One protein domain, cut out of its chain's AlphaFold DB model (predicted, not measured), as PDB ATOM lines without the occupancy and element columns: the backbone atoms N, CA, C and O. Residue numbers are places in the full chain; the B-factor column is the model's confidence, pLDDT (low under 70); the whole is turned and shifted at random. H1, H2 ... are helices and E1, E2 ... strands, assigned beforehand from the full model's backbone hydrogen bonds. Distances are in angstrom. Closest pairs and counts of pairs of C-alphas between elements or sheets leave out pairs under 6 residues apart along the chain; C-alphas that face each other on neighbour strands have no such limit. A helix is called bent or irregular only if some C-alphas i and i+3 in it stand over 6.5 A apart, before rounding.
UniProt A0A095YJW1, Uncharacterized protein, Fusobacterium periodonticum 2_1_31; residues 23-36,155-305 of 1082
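What this domain is: This is residues 23 to 36 and 155 to 305 of the 1082 residues of an uncharacterized protein of Fusobacterium periodonticum 2_1_31 (UniProt A0A095YJW1). An elongated model of two lobes in a row: in one, H3 and the helical hairpin of H4 and H5 gather about the lengthwise helix H6, with H4 meeting H6 only at their ends; in the other, residues 251 to 252 near the end of H7 meet the long helix H8 about perpendicular, making a T, with a small hairpin of strands, E1 and E2, following H8. H2 sits between the lobes, near both H6 and E1, and the short H1 lies by E2 and H8. The printed part has 165 residues, with eight named helices followed by two named strands along the chain; E1 and E2 make an antiparallel sheet in the order E1 - E2, and the class is mostly helix. The whole is only just loose, close to compact, with a radius of gyration of the C-alphas of 18.5 A and spans of 55 by 32 by 30 A.

Where its parts are: H1, residues 28 to 31, begins at C-alpha 28 at (35.109, -0.681, 14.481) and is 5.5 A long. After the cut come H2, residues 155 to 163, 12.4 A long, and H3, residues 171 to 182, 15.9 A. H4, residues 193 to 202, measures 14.3 A, and H5, residues 208 to 218, 15.2 A. H6, residues 227 to 239, is 18.8 A long and ends with C-alpha 239 at (40.073, 11.887, -0.926). H7 is residues 242 to 253, 16.5 A. H8, residues 264 to 283, is the longest helix, 29.3 A; it has a kink of 35 degrees near residue 277 and is irregular, with C-alphas 279 and 282 7.9 A apart. E1, residues 284 to 289, is 14.7 A long, and E2, residues 297 to 301, is 13.5 A long and ends with C-alpha 301 at (34.988, 6.618, 11.496).

How they stand to each other: H6 is the hub, touching four helices. H2 touches it about perpendicular, at 78 degrees; their closest C-alphas, of Asp 160 and Thr 237, are 5.6 A apart. H3 touches H6 with residues 172 to 173 alone, at a shallow tilt of 30 degrees, opposite ways; the closest C-alphas are those of Leu 173 and Lys 235, 6.5 A apart. H4 and H6 touch only at their ends, and only just, with 3 pairs of C-alphas within 8 A, closest at Thr 193 and Pro 227, 4.8 A. H5 and H6 only just touch, also with 3 such pairs, closest at Leu 215 and Phe 230, 7.2 A. H4 and H5 form a helical hairpin at a shallow tilt of 27 degrees, opposite ways; the C-alphas of Ser 201 and Ile 208 are closest, at 5.8 A. H7 and H8 touch about perpendicular, at 85 degrees, closest at the C-alphas of Leu 251 and Val 274, 5.0 A. E1 and E2 form an antiparallel hairpin, with N 285 and O 300 at 2.8 A and N 298 and O 288 at 2.9 A, within hydrogen-bond range. The closest C-alphas of H2 and E1 are those of Asn 163 and Cys 286, 5.1 A apart; those of H1 and E2 are Asn 29 and Leu 299, 6.6 A. H1 is close to H8 but not clearly touching, 7.8 A between the C-alphas of Lys 31 and Leu 276. Among the pairs that are apart are H4 and H7, and H3 and H8. Every O i to N i+4 pair is within hydrogen-bond range in H2, H3, H4, H5 and H7; H6 has 8 of 9 and H8 14 of 16, and H1 is too short for such a pair.

The domain as a whole: The two C-alphas farthest apart are those of Lys 189 and Glu 264, 57.8 A. Residues 37 to 154 are not printed, and C-alphas 36 and 155 are 22.2 A apart across this cut. Of the links that are printed whole, none is long; those from H4 to H5, H6 to H7 and H8 to E1 are tight. The mean pLDDT of the printed part is 86.7, and residues 165 to 167 and 220 to 222 are under 70.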
ATOM      1  N   LYS A  23      31.141  -8.410  26.457       82.81
ATOM      2  CA  LYS A  23      32.098  -7.454  27.040       82.81
ATOM      3  C   LYS A  23      33.499  -7.470  26.423       82.81
ATOM      4  O   LYS A  23      34.397  -6.814  26.953       82.81
ATOM      5  N   SER A  24      33.714  -8.180  25.317       88.81
ATOM      6  CA  SER A  24      34.943  -8.020  24.537       88.81
ATOM      7  C   SER A  24      34.986  -6.629  23.894       88.81
ATOM      8  O   SER A  24      33.940  -6.050  23.589       88.81
ATOM      9  N   THR A  25      36.189  -6.079  23.705       90.12
ATOM     10  CA  THR A  25      36.372  -4.807  22.994       90.12
ATOM     11  C   THR A  25      37.039  -5.028  21.644       90.12
ATOM     12  O   THR A  25      38.024  -5.760  21.542       90.12
ATOM     13  N   GLU A  26      36.517  -4.389  20.601       91.25
ATOM     14  CA  GLU A  26      37.084  -4.444  19.248       91.25
ATOM     15  C   GLU A  26      37.079  -3.062  18.587       91.25
ATOM     16  O   GLU A  26      36.252  -2.203  18.917       91.25
ATOM     17  N   LYS A  27      38.008  -2.818  17.654       89.44
ATOM     18  CA  LYS A  27      37.958  -1.592  16.850       89.44
ATOM     19  C   LYS A  27      36.865  -1.740  15.803       89.44
ATOM     20  O   LYS A  27      36.681  -2.808  15.230       89.44
ATOM     21  N   LEU A  28      36.177  -0.647  15.482       86.88
ATOM     22  CA  LEU A  28      35.109  -0.681  14.481       86.88
ATOM     23  C   LEU A  28      35.621  -1.131  13.096       86.88
ATOM     24  O   LEU A  28      34.924  -1.866  12.402       86.88
ATOM     25  N   ASN A  29      36.868  -0.802  12.742       87.12
ATOM     26  CA  ASN A  29      37.512  -1.293  11.516       87.12
ATOM     27  C   ASN A  29      37.611  -2.828  11.462       87.12
ATOM     28  O   ASN A  29      37.491  -3.398  10.380       87.12
ATOM     29  N   ASP A  30      37.760  -3.504  12.606       89.06
ATOM     30  CA  ASP A  30      37.900  -4.964  12.665       89.06
ATOM     31  C   ASP A  30      36.588  -5.673  12.275       89.06
ATOM     32  O   ASP A  30      36.617  -6.766  11.701       89.06
ATOM     33  N   LYS A  31      35.427  -5.018  12.468       88.31
ATOM     34  CA  LYS A  31      34.130  -5.521  11.980       88.31
ATOM     35  C   LYS A  31      34.071  -5.567  10.448       88.31
ATOM     36  O   LYS A  31      33.393  -6.428   9.894       88.31
ATOM     37  N   PHE A  32      34.809  -4.699   9.753       92.81
ATOM     38  CA  PHE A  32      34.855  -4.600   8.288       92.81
ATOM     39  C   PHE A  32      35.966  -5.462   7.657       92.81
ATOM     40  O   PHE A  32      36.468  -5.144   6.581       92.81
ATOM     41  N   LYS A  33      36.339  -6.585   8.286       90.50
ATOM     42  CA  LYS A  33      37.435  -7.467   7.828       90.50
ATOM     43  C   LYS A  33      37.329  -7.943   6.368       90.50
ATOM     44  O   LYS A  33      38.353  -8.118   5.716       90.50
ATOM     45  N   ASP A  34      36.110  -8.117   5.851       93.44
ATOM     46  CA  ASP A  34      35.865  -8.603   4.483       93.44
ATOM     47  C   ASP A  34      35.881  -7.467   3.431       93.44
ATOM     48  O   ASP A  34      35.813  -7.735   2.230       93.44
ATOM     49  N   LEU A  35      35.983  -6.195   3.853       94.56
ATOM     50  CA  LEU A  35      35.947  -5.014   2.975       94.56
ATOM     51  C   LEU A  35      37.003  -5.092   1.871       94.56
ATOM     52  O   LEU A  35      36.676  -4.949   0.692       94.56
ATOM     53  N   GLN A  36      38.257  -5.338   2.257       94.00
ATOM     54  CA  GLN A  36      39.386  -5.385   1.330       94.00
ATOM     55  C   GLN A  36      39.218  -6.504   0.299       94.00
ATOM     56  O   GLN A  36      39.417  -6.279  -0.892       94.00
ATOM     57  N   PHE A 155      23.806  11.244  -4.439       89.12
ATOM     58  CA  PHE A 155      24.475  10.329  -3.503       89.12
ATOM     59  C   PHE A 155      26.000  10.504  -3.506       89.12
ATOM     60  O   PHE A 155      26.623  10.514  -2.451       89.12
ATOM     61  N   LYS A 156      26.626  10.648  -4.682       87.19
ATOM     62  CA  LYS A 156      28.081  10.872  -4.760       87.19
ATOM     63  C   LYS A 156      28.482  12.239  -4.208       87.19
ATOM     64  O   LYS A 156      29.534  12.345  -3.584       87.19
ATOM     65  N   ASP A 157      27.653  13.256  -4.413       83.56
ATOM     66  CA  ASP A 157      27.857  14.574  -3.823       83.56
ATOM     67  C   ASP A 157      27.701  14.520  -2.294       83.56
ATOM     68  O   ASP A 157      28.491  15.158  -1.598       83.56
ATOM     69  N   ASP A 158      26.775  13.712  -1.762       86.44
ATOM     70  CA  ASP A 158      26.635  13.450  -0.322       86.44
ATOM     71  C   ASP A 158      27.878  12.759   0.259       86.44
ATOM     72  O   ASP A 158      28.324  13.135   1.345       86.44
ATOM     73  N   LEU A 159      28.490  11.805  -0.460       88.81
ATOM     74  CA  LEU A 159      29.787  11.230  -0.066       88.81
ATOM     75  C   LEU A 159      30.869  12.317  -0.013       88.81
ATOM     76  O   LEU A 159      31.611  12.408   0.962       88.81
ATOM     77  N   ASP A 160      30.901  13.208  -1.007       84.44
ATOM     78  CA  ASP A 160      31.819  14.347  -1.010       84.44
ATOM     79  C   ASP A 160      31.539  15.330   0.137       84.44
ATOM     80  O   ASP A 160      32.469  15.929   0.661       84.44
ATOM     81  N   ILE A 161      30.286  15.531   0.567       83.00
ATOM     82  CA  ILE A 161      29.948  16.315   1.777       83.00
ATOM     83  C   ILE A 161      30.437  15.598   3.033       83.00
ATOM     84  O   ILE A 161      31.124  16.205   3.851       83.00
ATOM     85  N   ARG A 162      30.141  14.305   3.168       86.62
ATOM     86  CA  ARG A 162      30.562  13.478   4.306       86.62
ATOM     87  C   ARG A 162      32.079  13.530   4.501       86.62
ATOM     88  O   ARG A 162      32.541  13.780   5.617       86.62
ATOM     89  N   ASN A 163      32.836  13.406   3.413       84.38
ATOM     90  CA  ASN A 163      34.297  13.392   3.426       84.38
ATOM     91  C   ASN A 163      34.916  14.738   3.870       84.38
ATOM     92  O   ASN A 163      36.064  14.754   4.306       84.38
ATOM     93  N   GLN A 164      34.166  15.855   3.859       76.75
ATOM     94  CA  GLN A 164      34.637  17.150   4.390       76.75
ATOM     95  C   GLN A 164      34.852  17.138   5.902       76.75
ATOM     96  O   GLN A 164      35.624  17.939   6.426       76.75
ATOM     97  N   SER A 165      34.148  16.256   6.617       68.06
ATOM     98  CA  SER A 165      34.231  16.168   8.078       68.06
ATOM     99  C   SER A 165      35.609  15.713   8.575       68.06
ATOM    100  O   SER A 165      35.877  15.778   9.775       68.06
ATOM    101  N   PHE A 166      36.495  15.283   7.670       67.12
ATOM    102  CA  PHE A 166      37.755  14.645   8.002       67.12
ATOM    103  C   PHE A 166      38.968  15.340   7.371       67.12
ATOM    104  O   PHE A 166      39.038  15.551   6.165       67.12
ATOM    105  N   LYS A 167      39.963  15.669   8.202       65.12
ATOM    106  CA  LYS A 167      41.200  16.362   7.805       65.12
ATOM    107  C   LYS A 167      42.343  15.364   7.593       65.12
ATOM    108  O   LYS A 167      43.303  15.356   8.360       65.12
ATOM    109  N   LEU A 168      42.222  14.492   6.592       70.56
ATOM    110  CA  LEU A 168      43.325  13.613   6.189       70.56
ATOM    111  C   LEU A 168      44.271  14.356   5.247       70.56
ATOM    112  O   LEU A 168      43.819  15.019   4.320       70.56
ATOM    113  N   GLU A 169      45.577  14.193   5.431       72.38
ATOM    114  CA  GLU A 169      46.590  14.776   4.551       72.38
ATOM    115  C   GLU A 169      47.243  13.671   3.697       72.38
ATOM    116  O   GLU A 169      48.300  13.134   4.046       72.38
ATOM    117  N   THR A 170      46.587  13.294   2.594       80.25
ATOM    118  CA  THR A 170      47.084  12.260   1.663       80.25
ATOM    119  C   THR A 170      48.204  12.789   0.768       80.25
ATOM    120  O   THR A 170      48.346  14.001   0.581       80.25
ATOM    121  N   ASN A 171      48.982  11.897   0.152       82.00
ATOM    122  CA  ASN A 171      50.035  12.269  -0.797       82.00
ATOM    123  C   ASN A 171      49.497  13.121  -1.961       82.00
ATOM    124  O   ASN A 171      50.155  14.079  -2.366       82.00
ATOM    125  N   ILE A 172      48.281  12.837  -2.441       82.00
ATOM    126  CA  ILE A 172      47.609  13.623  -3.493       82.00
ATOM    127  C   ILE A 172      47.342  15.056  -3.018       82.00
ATOM    128  O   ILE A 172      47.630  16.012  -3.740       82.00
ATOM    129  N   LEU A 173      46.827  15.227  -1.797       85.56
ATOM    130  CA  LEU A 173      46.557  16.553  -1.242       85.56
ATOM    131  C   LEU A 173      47.846  17.336  -0.979       85.56
ATOM    132  O   LEU A 173      47.934  18.505  -1.355       85.56
ATOM    133  N   LYS A 174      48.877  16.669  -0.447       85.50
ATOM    134  CA  LYS A 174      50.219  17.245  -0.270       85.50
ATOM    135  C   LYS A 174      50.825  17.692  -1.594       85.50
ATOM    136  O   LYS A 174      51.472  18.734  -1.648       85.50
ATOM    137  N   GLU A 175      50.624  16.933  -2.671       86.06
ATOM    138  CA  GLU A 175      51.104  17.304  -4.003       86.06
ATOM    139  C   GLU A 175      50.365  18.531  -4.560       86.06
ATOM    140  O   GLU A 175      50.999  19.402  -5.158       86.06
ATOM    141  N   ILE A 176      49.051  18.641  -4.336       87.94
ATOM    142  CA  ILE A 176      48.265  19.827  -4.712       87.94
ATOM    143  C   ILE A 176      48.764  21.058  -3.961       87.94
ATOM    144  O   ILE A 176      49.068  22.070  -4.593       87.94
ATOM    145  N   ASP A 177      48.906  20.964  -2.637       87.31
ATOM    146  CA  ASP A 177      49.404  22.069  -1.817       87.31
ATOM    147  C   ASP A 177      50.828  22.462  -2.212       87.31
ATOM    148  O   ASP A 177      51.124  23.645  -2.393       87.31
ATOM    149  N   LYS A 178      51.687  21.477  -2.485       89.06
ATOM    150  CA  LYS A 178      53.024  21.705  -3.032       89.06
ATOM    151  C   LYS A 178      52.980  22.437  -4.378       89.06
ATOM    152  O   LYS A 178      53.686  23.429  -4.525       89.06
ATOM    153  N   LYS A 179      52.149  22.015  -5.340       89.56
ATOM    154  CA  LYS A 179      52.020  22.676  -6.656       89.56
ATOM    155  C   LYS A 179      51.497  24.108  -6.540       89.56
ATOM    156  O   LYS A 179      51.959  24.976  -7.281       89.56
ATOM    157  N   ILE A 180      50.569  24.377  -5.621       89.19
ATOM    158  CA  ILE A 180      50.065  25.731  -5.334       89.19
ATOM    159  C   ILE A 180      51.197  26.615  -4.794       89.19
ATOM    160  O   ILE A 180      51.408  27.718  -5.305       89.19
ATOM    161  N   ILE A 181      51.965  26.107  -3.824       89.44
ATOM    162  CA  ILE A 181      53.107  26.810  -3.222       89.44
ATOM    163  C   ILE A 181      54.218  27.055  -4.257       89.44
ATOM    164  O   ILE A 181      54.702  28.178  -4.380       89.44
ATOM    165  N   GLU A 182      54.602  26.039  -5.036       90.25
ATOM    166  CA  GLU A 182      55.670  26.123  -6.048       90.25
ATOM    167  C   GLU A 182      55.352  27.121  -7.171       90.25
ATOM    168  O   GLU A 182      56.265  27.740  -7.717       90.25
ATOM    169  N   ASN A 183      54.070  27.321  -7.492       89.62
ATOM    170  CA  ASN A 183      53.619  28.308  -8.476       89.62
ATOM    171  C   ASN A 183      53.289  29.684  -7.858       89.62
ATOM    172  O   ASN A 183      52.813  30.568  -8.569       89.62
ATOM    173  N   GLY A 184      53.541  29.888  -6.556       86.12
ATOM    174  CA  GLY A 184      53.334  31.169  -5.871       86.12
ATOM    175  C   GLY A 184      51.870  31.619  -5.803       86.12
ATOM    176  O   GLY A 184      51.594  32.819  -5.810       86.12
ATOM    177  N   ILE A 185      50.927  30.674  -5.788       87.69
ATOM    178  CA  ILE A 185      49.490  30.963  -5.806       87.69
ATOM    179  C   ILE A 185      49.007  31.251  -4.384       87.69
ATOM    180  O   ILE A 185      48.910  30.362  -3.544       87.69
ATOM    181  N   GLU A 186      48.629  32.500  -4.131       88.06
ATOM    182  CA  GLU A 186      47.906  32.888  -2.921       88.06
ATOM    183  C   GLU A 186      46.399  32.862  -3.197       88.06
ATOM    184  O   GLU A 186      45.848  33.792  -3.788       88.06
ATOM    185  N   VAL A 187      45.728  31.786  -2.776       85.12
ATOM    186  CA  VAL A 187      44.300  31.522  -3.062       85.12
ATOM    187  C   VAL A 187      43.393  32.693  -2.655       85.12
ATOM    188  O   VAL A 187      42.439  33.009  -3.358       85.12
ATOM    189  N   GLU A 188      43.729  33.393  -1.570       84.62
ATOM    190  CA  GLU A 188      42.952  34.520  -1.030       84.62
ATOM    191  C   GLU A 188      42.988  35.784  -1.912       84.62
ATOM    192  O   GLU A 188      42.155  36.671  -1.740       84.62
ATOM    193  N   LYS A 189      43.912  35.877  -2.882       85.75
ATOM    194  CA  LYS A 189      43.989  36.999  -3.837       85.75
ATOM    195  C   LYS A 189      43.042  36.850  -5.033       85.75
ATOM    196  O   LYS A 189      42.908  37.791  -5.817       85.75
ATOM    197  N   TYR A 190      42.400  35.695  -5.198       86.81
ATOM    198  CA  TYR A 190      41.467  35.441  -6.293       86.81
ATOM    199  C   TYR A 190      40.032  35.755  -5.868       86.81
ATOM    200  O   TYR A 190      39.583  35.335  -4.806       86.81
ATOM    201  N   ILE A 191      39.310  36.480  -6.727       82.81
ATOM    202  CA  ILE A 191      37.903  36.857  -6.506       82.81
ATOM    203  C   ILE A 191      36.972  35.979  -7.354       82.81
ATOM    204  O   ILE A 191      35.953  35.513  -6.866       82.81
ATOM    205  N   TYR A 192      37.345  35.702  -8.609       86.56
ATOM    206  CA  TYR A 192      36.514  34.945  -9.551       86.56
ATOM    207  C   TYR A 192      36.964  33.485  -9.665       86.56
ATOM    208  O   TYR A 192      38.070  33.204 -10.140       86.56
ATOM    209  N   THR A 193      36.087  32.557  -9.283       87.62
ATOM    210  CA  THR A 193      36.365  31.109  -9.266       87.62
ATOM    211  C   THR A 193      36.607  30.527 -10.656       87.62
ATOM    212  O   THR A 193      37.510  29.711 -10.815       87.62
ATOM    213  N   ASP A 194      35.917  31.013 -11.692       85.44
ATOM    214  CA  ASP A 194      36.172  30.594 -13.079       85.44
ATOM    215  C   ASP A 194      37.610  30.888 -13.531       85.44
ATOM    216  O   ASP A 194      38.269  30.043 -14.138       85.44
ATOM    217  N   TYR A 195      38.136  32.069 -13.183       87.50
ATOM    218  CA  TYR A 195      39.516  32.441 -13.503       87.50
ATOM    219  C   TYR A 195      40.526  31.608 -12.703       87.50
ATOM    220  O   TYR A 195      41.563  31.197 -13.224       87.50
ATOM    221  N   PHE A 196      40.208  31.319 -11.441       90.62
ATOM    222  CA  PHE A 196      41.025  30.458 -10.594       90.62
ATOM    223  C   PHE A 196      41.093  29.013 -11.125       90.62
ATOM    224  O   PHE A 196      42.176  28.433 -11.179       90.62
ATOM    225  N   ILE A 197      39.978  28.465 -11.621       89.44
ATOM    226  CA  ILE A 197      39.914  27.148 -12.275       89.44
ATOM    227  C   ILE A 197      40.842  27.070 -13.496       89.44
ATOM    228  O   ILE A 197      41.562  26.082 -13.663       89.44
ATOM    229  N   GLU A 198      40.871  28.105 -14.341       88.56
ATOM    230  CA  GLU A 198      41.778  28.130 -15.496       88.56
ATOM    231  C   GLU A 198      43.251  28.064 -15.078       88.56
ATOM    232  O   GLU A 198      44.066  27.441 -15.762       88.56
ATOM    233  N   ILE A 199      43.599  28.698 -13.956       88.50
ATOM    234  CA  ILE A 199      44.957  28.674 -13.409       88.50
ATOM    235  C   ILE A 199      45.288  27.285 -12.876       88.50
ATOM    236  O   ILE A 199      46.311  26.734 -13.284       88.50
ATOM    237  N   LEU A 200      44.417  26.694 -12.047       89.25
ATOM    238  CA  LEU A 200      44.594  25.331 -11.534       89.25
ATOM    239  C   LEU A 200      44.770  24.317 -12.675       89.25
ATOM    240  O   LEU A 200      45.623  23.430 -12.600       89.25
ATOM    241  N   SER A 201      44.026  24.481 -13.771       88.00
ATOM    242  CA  SER A 201      44.160  23.610 -14.938       88.00
ATOM    243  C   SER A 201      45.486  23.813 -15.682       88.00
ATOM    244  O   SER A 201      46.151  22.834 -16.023       88.00
ATOM    245  N   LYS A 202      45.942  25.063 -15.864       88.31
ATOM    246  CA  LYS A 202      47.230  25.378 -16.519       88.31
ATOM    247  C   LYS A 202      48.441  24.802 -15.788       88.31
ATOM    248  O   LYS A 202      49.400  24.409 -16.446       88.31
ATOM    249  N   ILE A 203      48.398  24.738 -14.458       88.81
ATOM    250  CA  ILE A 203      49.481  24.160 -13.645       88.81
ATOM    251  C   ILE A 203      49.333  22.645 -13.430       88.81
ATOM    252  O   ILE A 203      50.095  22.044 -12.676       88.81
ATOM    253  N   GLY A 204      48.361  22.014 -14.099       83.56
ATOM    254  CA  GLY A 204      48.173  20.566 -14.075       83.56
ATOM    255  C   GLY A 204      47.623  20.026 -12.754       83.56
ATOM    256  O   GLY A 204      47.919  18.882 -12.408       83.56
ATOM    257  N   ILE A 205      46.858  20.829 -12.004       85.75
ATOM    258  CA  ILE A 205      46.144  20.374 -10.796       85.75
ATOM    259  C   ILE A 205      44.801  19.722 -11.151       85.75
ATOM    260  O   ILE A 205      44.379  18.789 -10.468       85.75
ATOM    261  N   CYS A 206      44.120  20.184 -12.205       81.75
ATOM    262  CA  CYS A 206      42.794  19.677 -12.562       81.75
ATOM    263  C   CYS A 206      42.501  19.676 -14.070       81.75
ATOM    264  O   CYS A 206      42.996  20.513 -14.833       81.75
ATOM    265  N   ASN A 207      41.624  18.766 -14.498       83.00
ATOM    266  CA  ASN A 207      40.988  18.834 -15.812       83.00
ATOM    267  C   ASN A 207      39.846  19.857 -15.769       83.00
ATOM    268  O   ASN A 207      38.986  19.760 -14.898       83.00
ATOM    269  N   ILE A 208      39.841  20.812 -16.706       82.31
ATOM    270  CA  ILE A 208      38.888  21.929 -16.753       82.31
ATOM    271  C   ILE A 208      37.418  21.488 -16.860       82.31
ATOM    272  O   ILE A 208      36.542  22.157 -16.313       82.31
ATOM    273  N   ASP A 209      37.136  20.367 -17.523       77.56
ATOM    274  CA  ASP A 209      35.765  19.887 -17.725       77.56
ATOM    275  C   ASP A 209      35.196  19.268 -16.439       77.56
ATOM    276  O   ASP A 209      34.038  19.502 -16.083       77.56
ATOM    277  N   ASP A 210      36.026  18.542 -15.687       72.81
ATOM    278  CA  ASP A 210      35.626  17.893 -14.434       72.81
ATOM    279  C   ASP A 210      35.329  18.925 -13.334       72.81
ATOM    280  O   ASP A 210      34.330  18.825 -12.617       72.81
ATOM    281  N   VAL A 211      36.151  19.973 -13.244       81.88
ATOM    282  CA  VAL A 211      35.995  21.049 -12.251       81.88
ATOM    283  C   VAL A 211      34.876  22.029 -12.569       81.88
ATOM    284  O   VAL A 211      34.250  22.536 -11.643       81.88
ATOM    285  N   ARG A 212      34.564  22.271 -13.849       83.12
ATOM    286  CA  ARG A 212      33.396  23.082 -14.231       83.12
ATOM    287  C   ARG A 212      32.091  22.397 -13.861       83.12
ATOM    288  O   ARG A 212      31.169  23.057 -13.391       83.12
ATOM    289  N   ASN A 213      32.030  21.075 -14.013       78.88
ATOM    290  CA  ASN A 213      30.890  20.298 -13.539       78.88
ATOM    291  C   ASN A 213      30.766  20.368 -12.013       78.88
ATOM    292  O   ASN A 213      29.661  20.551 -11.513       78.88
ATOM    293  N   LEU A 214      31.878  20.272 -11.274       81.94
ATOM    294  CA  LEU A 214      31.875  20.453  -9.820       81.94
ATOM    295  C   LEU A 214      31.389  21.855  -9.424       81.94
ATOM    296  O   LEU A 214      30.489  21.964  -8.596       81.94
ATOM    297  N   LEU A 215      31.922  22.911 -10.047       85.12
ATOM    298  CA  LEU A 215      31.518  24.295  -9.785       85.12
ATOM    299  C   LEU A 215      30.019  24.502 -10.049       85.12
ATOM    300  O   LEU A 215      29.324  25.047  -9.198       85.12
ATOM    301  N   ALA A 216      29.503  23.992 -11.170       82.88
ATOM    302  CA  ALA A 216      28.082  24.074 -11.500       82.88
ATOM    303  C   ALA A 216      27.189  23.360 -10.469       82.88
ATOM    304  O   ALA A 216      26.086  23.822 -10.188       82.88
ATOM    305  N   ARG A 217      27.657  22.248  -9.878       78.75
ATOM    306  CA  ARG A 217      26.940  21.574  -8.781       78.75
ATOM    307  C   ARG A 217      27.007  22.366  -7.475       78.75
ATOM    308  O   ARG A 217      26.017  22.394  -6.754       78.75
ATOM    309  N   MET A 218      28.128  23.028  -7.185       79.12
ATOM    310  CA  MET A 218      28.279  23.879  -5.995       79.12
ATOM    311  C   MET A 218      27.456  25.175  -6.074       79.12
ATOM    312  O   MET A 218      27.012  25.671  -5.047       79.12
ATOM    313  N   GLN A 219      27.223  25.703  -7.278       82.00
ATOM    314  CA  GLN A 219      26.428  26.916  -7.529       82.00
ATOM    315  C   GLN A 219      24.911  26.662  -7.618       82.00
ATOM    316  O   GLN A 219      24.145  27.569  -7.950       82.00
ATOM    317  N   LYS A 220      24.453  25.430  -7.354       69.44
ATOM    318  CA  LYS A 220      23.023  25.101  -7.293       69.44
ATOM    319  C   LYS A 220      22.374  26.004  -6.222       69.44
ATOM    320  O   LYS A 220      22.899  26.107  -5.118       69.44
ATOM    321  N   ASP A 221      21.281  26.679  -6.589       58.66
ATOM    322  CA  ASP A 221      20.548  27.687  -5.790       58.66
ATOM    323  C   ASP A 221      21.163  29.110  -5.707       58.66
ATOM    324  O   ASP A 221      20.933  29.820  -4.731       58.66
ATOM    325  N   ASP A 222      21.889  29.563  -6.742       59.06
ATOM    326  CA  ASP A 222      22.453  30.932  -6.870       59.06
ATOM    327  C   ASP A 222      23.514  31.302  -5.804       59.06
ATOM    328  O   ASP A 222      23.822  32.477  -5.583       59.06
ATOM    329  N   ASN A 223      24.136  30.305  -5.165       73.19
ATOM    330  CA  ASN A 223      25.218  30.533  -4.206       73.19
ATOM    331  C   ASN A 223      26.546  30.867  -4.908       73.19
ATOM    332  O   ASN A 223      27.040  30.115  -5.753       73.19
ATOM    333  N   GLU A 224      27.159  31.988  -4.521       79.88
ATOM    334  CA  GLU A 224      28.492  32.379  -4.981       79.88
ATOM    335  C   GLU A 224      29.563  31.550  -4.256       79.88
ATOM    336  O   GLU A 224      29.698  31.614  -3.037       79.88
ATOM    337  N   VAL A 225      30.335  30.763  -5.010       84.88
ATOM    338  CA  VAL A 225      31.391  29.890  -4.473       84.88
ATOM    339  C   VAL A 225      32.730  30.605  -4.571       84.88
ATOM    340  O   VAL A 225      33.161  30.945  -5.675       84.88
ATOM    341  N   SER A 226      33.421  30.794  -3.445       89.69
ATOM    342  CA  SER A 226      34.748  31.432  -3.432       89.69
ATOM    343  C   SER A 226      35.860  30.500  -3.952       89.69
ATOM    344  O   SER A 226      35.750  29.280  -3.810       89.69
ATOM    345  N   PRO A 227      36.992  31.024  -4.465       89.06
ATOM    346  CA  PRO A 227      38.134  30.196  -4.874       89.06
ATOM    347  C   PRO A 227      38.681  29.284  -3.766       89.06
ATOM    348  O   PRO A 227      39.097  28.157  -4.033       89.06
ATOM    349  N   LYS A 228      38.647  29.756  -2.513       88.62
ATOM    350  CA  LYS A 228      39.076  28.999  -1.329       88.62
ATOM    351  C   LYS A 228      38.136  27.834  -1.039       88.62
ATOM    352  O   LYS A 228      38.589  26.706  -0.883       88.62
ATOM    353  N   GLU A 229      36.838  28.101  -1.017       86.88
ATOM    354  CA  GLU A 229      35.813  27.076  -0.820       86.88
ATOM    355  C   GLU A 229      35.811  26.047  -1.955       86.88
ATOM    356  O   GLU A 229      35.744  24.845  -1.702       86.88
ATOM    357  N   PHE A 230      35.968  26.506  -3.198       88.50
ATOM    358  CA  PHE A 230      36.105  25.642  -4.362       88.50
ATOM    359  C   PHE A 230      37.315  24.708  -4.237       88.50
ATOM    360  O   PHE A 230      37.180  23.506  -4.462       88.50
ATOM    361  N   LEU A 231      38.486  25.234  -3.855       87.88
ATOM    362  CA  LEU A 231      39.693  24.427  -3.685       87.88
ATOM    363  C   LEU A 231      39.521  23.371  -2.589       87.88
ATOM    364  O   LEU A 231      39.869  22.215  -2.812       87.88
ATOM    365  N   GLU A 232      38.967  23.746  -1.435       85.94
ATOM    366  CA  GLU A 232      38.702  22.803  -0.342       85.94
ATOM    367  C   GLU A 232      37.707  21.718  -0.771       85.94
ATOM    368  O   GLU A 232      37.942  20.530  -0.554       85.94
ATOM    369  N   ARG A 233      36.631  22.092  -1.474       83.69
ATOM    370  CA  ARG A 233      35.674  21.123  -2.016       83.69
ATOM    371  C   ARG A 233      36.328  20.192  -3.033       83.69
ATOM    372  O   ARG A 233      36.108  18.988  -2.970       83.69
ATOM    373  N   TYR A 234      37.140  20.729  -3.941       86.06
ATOM    374  CA  TYR A 234      37.866  19.948  -4.940       86.06
ATOM    375  C   TYR A 234      38.858  18.976  -4.297       86.06
ATOM    376  O   TYR A 234      38.903  17.816  -4.683       86.06
ATOM    377  N   LYS A 235      39.605  19.400  -3.274       85.25
ATOM    378  CA  LYS A 235      40.479  18.506  -2.501       85.25
ATOM    379  C   LYS A 235      39.695  17.339  -1.898       85.25
ATOM    380  O   LYS A 235      40.126  16.194  -1.994       85.25
ATOM    381  N   VAL A 236      38.517  17.605  -1.340       82.31
ATOM    382  CA  VAL A 236      37.674  16.561  -0.745       82.31
ATOM    383  C   VAL A 236      37.162  15.561  -1.786       82.31
ATOM    384  O   VAL A 236      37.126  14.366  -1.491       82.31
ATOM    385  N   THR A 237      36.862  15.987  -3.021       82.38
ATOM    386  CA  THR A 237      36.436  15.041  -4.072       82.38
ATOM    387  C   THR A 237      37.523  14.042  -4.477       82.38
ATOM    388  O   THR A 237      37.190  13.007  -5.062       82.38
ATOM    389  N   LEU A 238      38.787  14.336  -4.150       83.56
ATOM    390  CA  LEU A 238      39.963  13.510  -4.430       83.56
ATOM    391  C   LEU A 238      40.351  12.571  -3.281       83.56
ATOM    392  O   LEU A 238      41.162  11.673  -3.501       83.56
ATOM    393  N   LEU A 239      39.804  12.763  -2.074       83.06
ATOM    394  CA  LEU A 239      40.073  11.887  -0.926       83.06
ATOM    395  C   LEU A 239      39.583  10.458  -1.178       83.06
ATOM    396  O   LEU A 239      40.271   9.492  -0.858       83.06
ATOM    397  N   GLU A 240      38.409  10.335  -1.791       87.81
ATOM    398  CA  GLU A 240      37.802   9.059  -2.149       87.81
ATOM    399  C   GLU A 240      37.810   8.895  -3.672       87.81
ATOM    400  O   GLU A 240      37.198   9.676  -4.409       87.81
ATOM    401  N   SER A 241      38.522   7.871  -4.152       87.38
ATOM    402  CA  SER A 241      38.638   7.584  -5.588       87.38
ATOM    403  C   SER A 241      37.277   7.300  -6.232       87.38
ATOM    404  O   SER A 241      36.326   6.869  -5.576       87.38
ATOM    405  N   LYS A 242      37.183   7.489  -7.553       87.00
ATOM    406  CA  LYS A 242      35.958   7.191  -8.305       87.00
ATOM    407  C   LYS A 242      35.517   5.735  -8.109       87.00
ATOM    408  O   LYS A 242      34.326   5.481  -7.951       87.00
ATOM    409  N   GLU A 243      36.473   4.813  -8.093       89.88
ATOM    410  CA  GLU A 243      36.266   3.381  -7.895       89.88
ATOM    411  C   GLU A 243      35.711   3.065  -6.503       89.88
ATOM    412  O   GLU A 243      34.843   2.202  -6.378       89.88
ATOM    413  N   LEU A 244      36.168   3.774  -5.465       92.19
ATOM    414  CA  LEU A 244      35.635   3.631  -4.107       92.19
ATOM    415  C   LEU A 244      34.215   4.188  -4.000       92.19
ATOM    416  O   LEU A 244      33.344   3.488  -3.494       92.19
ATOM    417  N   LYS A 245      33.934   5.351  -4.602       91.94
ATOM    418  CA  LYS A 245      32.560   5.883  -4.680       91.94
ATOM    419  C   LYS A 245      31.628   4.924  -5.411       91.94
ATOM    420  O   LYS A 245      30.479   4.744  -5.018       91.94
ATOM    421  N   ASP A 246      32.106   4.303  -6.489       93.19
ATOM    422  CA  ASP A 246      31.363   3.264  -7.208       93.19
ATOM    423  C   ASP A 246      31.126   2.036  -6.324       93.19
ATOM    424  O   ASP A 246      30.026   1.487  -6.320       93.19
ATOM    425  N   PHE A 247      32.116   1.629  -5.533       94.88
ATOM    426  CA  PHE A 247      31.977   0.544  -4.571       94.88
ATOM    427  C   PHE A 247      30.996   0.878  -3.434       94.88
ATOM    428  O   PHE A 247      30.160   0.046  -3.087       94.88
ATOM    429  N   GLU A 248      30.996   2.104  -2.911       95.06
ATOM    430  CA  GLU A 248      30.009   2.555  -1.925       95.06
ATOM    431  C   GLU A 248      28.584   2.575  -2.496       95.06
ATOM    432  O   GLU A 248      27.644   2.191  -1.800       95.06
ATOM    433  N   VAL A 249      28.399   2.915  -3.779       94.00
ATOM    434  CA  VAL A 249      27.103   2.753  -4.469       94.00
ATOM    435  C   VAL A 249      26.684   1.279  -4.474       94.00
ATOM    436  O   VAL A 249      25.540   0.959  -4.145       94.00
ATOM    437  N   ILE A 250      27.607   0.367  -4.794       94.44
ATOM    438  CA  ILE A 250      27.347  -1.078  -4.778       94.44
ATOM    439  C   ILE A 250      26.890  -1.541  -3.390       94.44
ATOM    440  O   ILE A 250      25.905  -2.278  -3.288       94.44
ATOM    441  N   LEU A 251      27.549  -1.080  -2.323       95.06
ATOM    442  CA  LEU A 251      27.199  -1.435  -0.947       95.06
ATOM    443  C   LEU A 251      25.870  -0.809  -0.496       95.06
ATOM    444  O   LEU A 251      24.989  -1.513   0.003       95.06
ATOM    445  N   ASN A 252      25.680   0.496  -0.711       93.25
ATOM    446  CA  ASN A 252      24.480   1.224  -0.292       93.25
ATOM    447  C   ASN A 252      23.214   0.655  -0.949       93.25
ATOM    448  O   ASN A 252      22.188   0.464  -0.286       93.25
ATOM    449  N   TYR A 253      23.297   0.326  -2.239       91.44
ATOM    450  CA  TYR A 253      22.177  -0.203  -3.012       91.44
ATOM    451  C   TYR A 253      22.143  -1.736  -3.085       91.44
ATOM    452  O   TYR A 253      21.225  -2.276  -3.683       91.44
ATOM    453  N   ASN A 254      23.052  -2.451  -2.407       91.81
ATOM    454  CA  ASN A 254      23.102  -3.922  -2.379       91.81
ATOM    455  C   ASN A 254      23.138  -4.558  -3.788       91.81
ATOM    456  O   ASN A 254      22.402  -5.501  -4.083       91.81
ATOM    457  N   LEU A 255      23.992  -4.026  -4.664       92.06
ATOM    458  CA  LEU A 255      24.062  -4.419  -6.074       92.06
ATOM    459  C   LEU A 255      24.928  -5.668  -6.254       92.06
ATOM    460  O   LEU A 255      26.087  -5.594  -6.665       92.06
ATOM    461  N   LEU A 256      24.365  -6.826  -5.928       92.94
ATOM    462  CA  LEU A 256      25.047  -8.098  -6.118       92.94
ATOM    463  C   LEU A 256      25.000  -8.514  -7.594       92.94
ATOM    464  O   LEU A 256      23.945  -8.919  -8.073       92.94
ATOM    465  N   ASP A 257      26.148  -8.470  -8.275       93.62
ATOM    466  CA  ASP A 257      26.325  -9.045  -9.611       93.62
ATOM    467  C   ASP A 257      26.928 -10.455  -9.507       93.62
ATOM    468  O   ASP A 257      28.127 -10.629  -9.255       93.62
ATOM    469  N   THR A 258      26.094 -11.477  -9.711       91.12
ATOM    470  CA  THR A 258      26.504 -12.893  -9.634       91.12
ATOM    471  C   THR A 258      27.495 -13.315 -10.725       91.12
ATOM    472  O   THR A 258      28.172 -14.330 -10.564       91.12
ATOM    473  N   ASP A 259      27.675 -12.521 -11.789       88.62
ATOM    474  CA  ASP A 259      28.728 -12.756 -12.786       88.62
ATOM    475  C   ASP A 259      30.108 -12.285 -12.299       88.62
ATOM    476  O   ASP A 259      31.139 -12.682 -12.856       88.62
ATOM    477  N   ILE A 260      30.137 -11.434 -11.267       91.19
ATOM    478  CA  ILE A 260      31.349 -10.944 -10.603       91.19
ATOM    479  C   ILE A 260      31.627 -11.762  -9.343       91.19
ATOM    480  O   ILE A 260      32.718 -12.317  -9.209       91.19
ATOM    481  N   ILE A 261      30.638 -11.880  -8.453       91.44
ATOM    482  CA  ILE A 261      30.742 -12.602  -7.179       91.44
ATOM    483  C   ILE A 261      30.073 -13.974  -7.328       91.44
ATOM    484  O   ILE A 261      28.907 -14.176  -6.981       91.44
ATOM    485  N   LYS A 262      30.819 -14.918  -7.908       88.00
ATOM    486  CA  LYS A 262      30.293 -16.236  -8.303       88.00
ATOM    487  C   LYS A 262      30.171 -17.231  -7.148       88.00
ATOM    488  O   LYS A 262      29.265 -18.056  -7.173       88.00
ATOM    489  N   GLY A 263      31.096 -17.196  -6.189       89.75
ATOM    490  CA  GLY A 263      31.136 -18.162  -5.094       89.75
ATOM    491  C   GLY A 263      30.137 -17.836  -3.985       89.75
ATOM    492  O   GLY A 263      29.871 -16.672  -3.683       89.75
ATOM    493  N   GLU A 264      29.541 -18.873  -3.394       90.12
ATOM    494  CA  GLU A 264      28.538 -18.711  -2.335       90.12
ATOM    495  C   GLU A 264      29.123 -18.048  -1.079       90.12
ATOM    496  O   GLU A 264      28.445 -17.240  -0.441       90.12
ATOM    497  N   GLU A 265      30.385 -18.344  -0.744       93.00
ATOM    498  CA  GLU A 265      31.084 -17.767   0.407       93.00
ATOM    499  C   GLU A 265      31.278 -16.253   0.240       93.00
ATOM    500  O   GLU A 265      30.909 -15.473   1.118       93.00
ATOM    501  N   GLU A 266      31.771 -15.814  -0.915       93.38
ATOM    502  CA  GLU A 266      31.993 -14.402  -1.224       93.38
ATOM    503  C   GLU A 266      30.671 -13.630  -1.307       93.38
ATOM    504  O   GLU A 266      30.602 -12.469  -0.905       93.38
ATOM    505  N   GLN A 267      29.583 -14.271  -1.748       93.31
ATOM    506  CA  GLN A 267      28.247 -13.673  -1.691       93.31
ATOM    507  C   GLN A 267      27.747 -13.483  -0.251       93.31
ATOM    508  O   GLN A 267      27.061 -12.497   0.032       93.31
ATOM    509  N   ILE A 268      28.055 -14.408   0.667       93.56
ATOM    510  CA  ILE A 268      27.746 -14.249   2.098       93.56
ATOM    511  C   ILE A 268      28.562 -13.092   2.678       93.56
ATOM    512  O   ILE A 268      27.976 -12.206   3.303       93.56
ATOM    513  N   LYS A 269      29.876 -13.051   2.416       95.38
ATOM    514  CA  LYS A 269      30.759 -11.947   2.829       95.38
ATOM    515  C   LYS A 269      30.261 -10.595   2.303       95.38
ATOM    516  O   LYS A 269      30.135  -9.652   3.079       95.38
ATOM    517  N   PHE A 270      29.869 -10.516   1.029       95.38
ATOM    518  CA  PHE A 270      29.280  -9.312   0.433       95.38
ATOM    519  C   PHE A 270      28.010  -8.862   1.166       95.38
ATOM    520  O   PHE A 270      27.897  -7.699   1.545       95.38
ATOM    521  N   ARG A 271      27.059  -9.774   1.415       93.56
ATOM    522  CA  ARG A 271      25.815  -9.441   2.133       93.56
ATOM    523  C   ARG A 271      26.082  -8.967   3.564       93.56
ATOM    524  O   ARG A 271      25.446  -8.016   4.013       93.56
ATOM    525  N   ASN A 272      27.032  -9.588   4.262       94.56
ATOM    526  CA  ASN A 272      27.447  -9.159   5.599       94.56
ATOM    527  C   ASN A 272      28.062  -7.754   5.569       94.56
ATOM    528  O   ASN A 272      27.688  -6.906   6.377       94.56
ATOM    529  N   LEU A 273      28.939  -7.486   4.599       96.12
ATOM    530  CA  LEU A 273      29.550  -6.176   4.398       96.12
ATOM    531  C   LEU A 273      28.509  -5.095   4.067       96.12
ATOM    532  O   LEU A 273      28.577  -4.002   4.620       96.12
ATOM    533  N   VAL A 274      27.516  -5.402   3.225       94.38
ATOM    534  CA  VAL A 274      26.385  -4.505   2.929       94.38
ATOM    535  C   VAL A 274      25.615  -4.153   4.200       94.38
ATOM    536  O   VAL A 274      25.295  -2.984   4.412       94.38
ATOM    537  N   ASN A 275      25.323  -5.142   5.050       93.81
ATOM    538  CA  ASN A 275      24.624  -4.904   6.312       93.81
ATOM    539  C   ASN A 275      25.453  -4.004   7.234       93.81
ATOM    540  O   ASN A 275      24.942  -2.990   7.696       93.81
ATOM    541  N   LEU A 276      26.741  -4.311   7.426       94.00
ATOM    542  CA  LEU A 276      27.649  -3.493   8.235       94.00
ATOM    543  C   LEU A 276      27.757  -2.059   7.714       94.00
ATOM    544  O   LEU A 276      27.612  -1.111   8.484       94.00
ATOM    545  N   TYR A 277      27.962  -1.888   6.408       94.62
ATOM    546  CA  TYR A 277      28.027  -0.571   5.787       94.62
ATOM    547  C   TYR A 277      26.726   0.201   6.023       94.62
ATOM    548  O   TYR A 277      26.768   1.326   6.503       94.62
ATOM    549  N   LYS A 278      25.555  -0.400   5.781       91.56
ATOM    550  CA  LYS A 278      24.264   0.268   6.016       91.56
ATOM    551  C   LYS A 278      24.040   0.648   7.476       91.56
ATOM    552  O   LYS A 278      23.467   1.704   7.720       91.56
ATOM    553  N   THR A 279      24.484  -0.189   8.411       92.06
ATOM    554  CA  THR A 279      24.386   0.060   9.853       92.06
ATOM    555  C   THR A 279      25.273   1.225  10.295       92.06
ATOM    556  O   THR A 279      24.837   2.044  11.097       92.06
ATOM    557  N   TYR A 280      26.495   1.335   9.761       92.19
ATOM    558  CA  TYR A 280      27.484   2.309  10.240       92.19
ATOM    559  C   TYR A 280      27.770   3.478   9.287       92.19
ATOM    560  O   TYR A 280      28.550   4.352   9.654       92.19
ATOM    561  N   LYS A 281      27.154   3.553   8.099       90.81
ATOM    562  CA  LYS A 281      27.473   4.568   7.070       90.81
ATOM    563  C   LYS A 281      27.380   6.009   7.551       90.81
ATOM    564  O   LYS A 281      28.173   6.837   7.119       90.81
ATOM    565  N   ASP A 282      26.464   6.298   8.473       89.94
ATOM    566  CA  ASP A 282      26.296   7.645   9.017       89.94
ATOM    567  C   ASP A 282      27.433   8.019   9.985       89.94
ATOM    568  O   ASP A 282      27.622   9.196  10.281       89.94
ATOM    569  N   TYR A 283      28.199   7.038  10.465       90.62
ATOM    570  CA  TYR A 283      29.377   7.202  11.319       90.62
ATOM    571  C   TYR A 283      30.692   7.090  10.540       90.62
ATOM    572  O   TYR A 283      31.750   7.310  11.124       90.62
ATOM    573  N   ILE A 284      30.652   6.755   9.246       90.69
ATOM    574  CA  ILE A 284      31.831   6.757   8.377       90.69
ATOM    575  C   ILE A 284      32.149   8.208   8.012       90.69
ATOM    576  O   ILE A 284      31.283   8.947   7.550       90.69
ATOM    577  N   SER A 285      33.397   8.611   8.212       88.62
ATOM    578  CA  SER A 285      33.902   9.907   7.769       88.62
ATOM    579  C   SER A 285      34.407   9.851   6.330       88.62
ATOM    580  O   SER A 285      34.143  10.774   5.571       88.62
ATOM    581  N   CYS A 286      35.148   8.799   5.959       88.50
ATOM    582  CA  CYS A 286      35.745   8.636   4.629       88.50
ATOM    583  C   CYS A 286      36.167   7.175   4.378       88.50
ATOM    584  O   CYS A 286      36.558   6.471   5.318       88.50
ATOM    585  N   MET A 287      36.130   6.745   3.114       90.38
ATOM    586  CA  MET A 287      36.775   5.528   2.611       90.38
ATOM    587  C   MET A 287      37.870   5.939   1.623       90.38
ATOM    588  O   MET A 287      37.609   6.708   0.702       90.38
ATOM    589  N   TYR A 288      39.101   5.458   1.790       88.88
ATOM    590  CA  TYR A 288      40.215   5.882   0.932       88.88
ATOM    591  C   TYR A 288      41.216   4.755   0.667       88.88
ATOM    592  O   TYR A 288      41.214   3.727   1.347       88.88
ATOM    593  N   ILE A 289      42.061   4.947  -0.350       87.31
ATOM    594  CA  ILE A 289      43.208   4.070  -0.604       87.31
ATOM    595  C   ILE A 289      44.402   4.606   0.175       87.31
ATOM    596  O   ILE A 289      44.776   5.767   0.013       87.31
ATOM    597  N   LYS A 290      45.007   3.754   1.001       86.62
ATOM    598  CA  LYS A 290      46.183   4.104   1.790       86.62
ATOM    599  C   LYS A 290      47.350   4.492   0.883       86.62
ATOM    600  O   LYS A 290      47.703   3.738  -0.030       86.62
ATOM    601  N   ASP A 291      47.975   5.625   1.196       83.06
ATOM    602  CA  ASP A 291      49.187   6.097   0.529       83.06
ATOM    603  C   ASP A 291      50.270   5.004   0.486       83.06
ATOM    604  O   ASP A 291      50.406   4.194   1.405       83.06
ATOM    605  N   ASP A 292      51.036   4.990  -0.607       80.81
ATOM    606  CA  ASP A 292      52.138   4.050  -0.858       80.81
ATOM    607  C   ASP A 292      51.730   2.563  -0.890       80.81
ATOM    608  O   ASP A 292      52.576   1.667  -0.822       80.81
ATOM    609  N   THR A 293      50.432   2.284  -1.051       81.38
ATOM    610  CA  THR A 293      49.907   0.944  -1.332       81.38
ATOM    611  C   THR A 293      49.269   0.891  -2.713       81.38
ATOM    612  O   THR A 293      48.799   1.904  -3.223       81.38
ATOM    613  N   GLU A 294      49.261  -0.289  -3.337       73.00
ATOM    614  CA  GLU A 294      48.659  -0.433  -4.666       73.00
ATOM    615  C   GLU A 294      47.134  -0.257  -4.580       73.00
ATOM    616  O   GLU A 294      46.599   0.614  -5.254       73.00
ATOM    617  N   ASP A 295      46.458  -1.004  -3.689       80.25
ATOM    618  CA  ASP A 295      44.989  -1.048  -3.600       80.25
ATOM    619  C   ASP A 295      44.448  -1.284  -2.158       80.25
ATOM    620  O   ASP A 295      43.389  -1.900  -1.994       80.25
ATOM    621  N   THR A 296      45.151  -0.849  -1.098       90.12
ATOM    622  CA  THR A 296      44.688  -1.085   0.293       90.12
ATOM    623  C   THR A 296      43.627  -0.068   0.703       90.12
ATOM    624  O   THR A 296      43.915   1.123   0.767       90.12
ATOM    625  N   VAL A 297      42.418  -0.534   1.008       90.69
ATOM    626  CA  VAL A 297      41.272   0.277   1.432       90.69
ATOM    627  C   VAL A 297      41.270   0.432   2.946       90.69
ATOM    628  O   VAL A 297      41.313  -0.557   3.677       90.69
ATOM    629  N   GLU A 298      41.140   1.667   3.419       88.56
ATOM    630  CA  GLU A 298      40.924   1.969   4.829       88.56
ATOM    631  C   GLU A 298      39.617   2.744   5.035       88.56
ATOM    632  O   GLU A 298      39.255   3.633   4.258       88.56
ATOM    633  N   LEU A 299      38.914   2.387   6.112       89.81
ATOM    634  CA  LEU A 299      37.732   3.087   6.601       89.81
ATOM    635  C   LEU A 299      38.097   3.947   7.803       89.81
ATOM    636  O   LEU A 299      38.797   3.504   8.719       89.81
ATOM    637  N   ILE A 300      37.573   5.166   7.804       88.06
ATOM    638  CA  ILE A 300      37.727   6.110   8.901       88.06
ATOM    639  C   ILE A 300      36.352   6.440   9.455       88.06
ATOM    640  O   ILE A 300      35.446   6.814   8.710       88.06
ATOM    641  N   PHE A 301      36.219   6.335  10.772       89.88
ATOM    642  CA  PHE A 301      34.988   6.618  11.496       89.88
ATOM    643  C   PHE A 301      35.050   7.958  12.228       89.88
ATOM    644  O   PHE A 301      36.110   8.407  12.665       89.88
ATOM    645  N   ASN A 302      33.891   8.589  12.391       89.25
ATOM    646  CA  ASN A 302      33.730   9.829  13.133       89.25
ATOM    647  C   ASN A 302      33.603   9.520  14.633       89.25
ATOM    648  O   ASN A 302      32.508   9.244  15.129       89.25
ATOM    649  N   ALA A 303      34.733   9.552  15.346       88.75
ATOM    650  CA  ALA A 303      34.788   9.250  16.776       88.75
ATOM    651  C   ALA A 303      33.858  10.155  17.601       88.75
ATOM    652  O   ALA A 303      33.116   9.651  18.440       88.75
ATOM    653  N   ASP A 304      33.816  11.460  17.315       88.19
ATOM    654  CA  ASP A 304      32.950  12.408  18.028       88.19
ATOM    655  C   ASP A 304      31.467  12.071  17.858       88.19
ATOM    656  O   ASP A 304      30.698  12.119  18.820       88.19
ATOM    657  N   LYS A 305      31.053  11.678  16.647       89.56
ATOM    658  CA  LYS A 305      29.674  11.267  16.366       89.56
ATOM    659  C   LYS A 305      29.321   9.953  17.063       89.56
ATOM    660  O   LYS A 305      28.215   9.842  17.588       89.56
TER     661      LYS A 305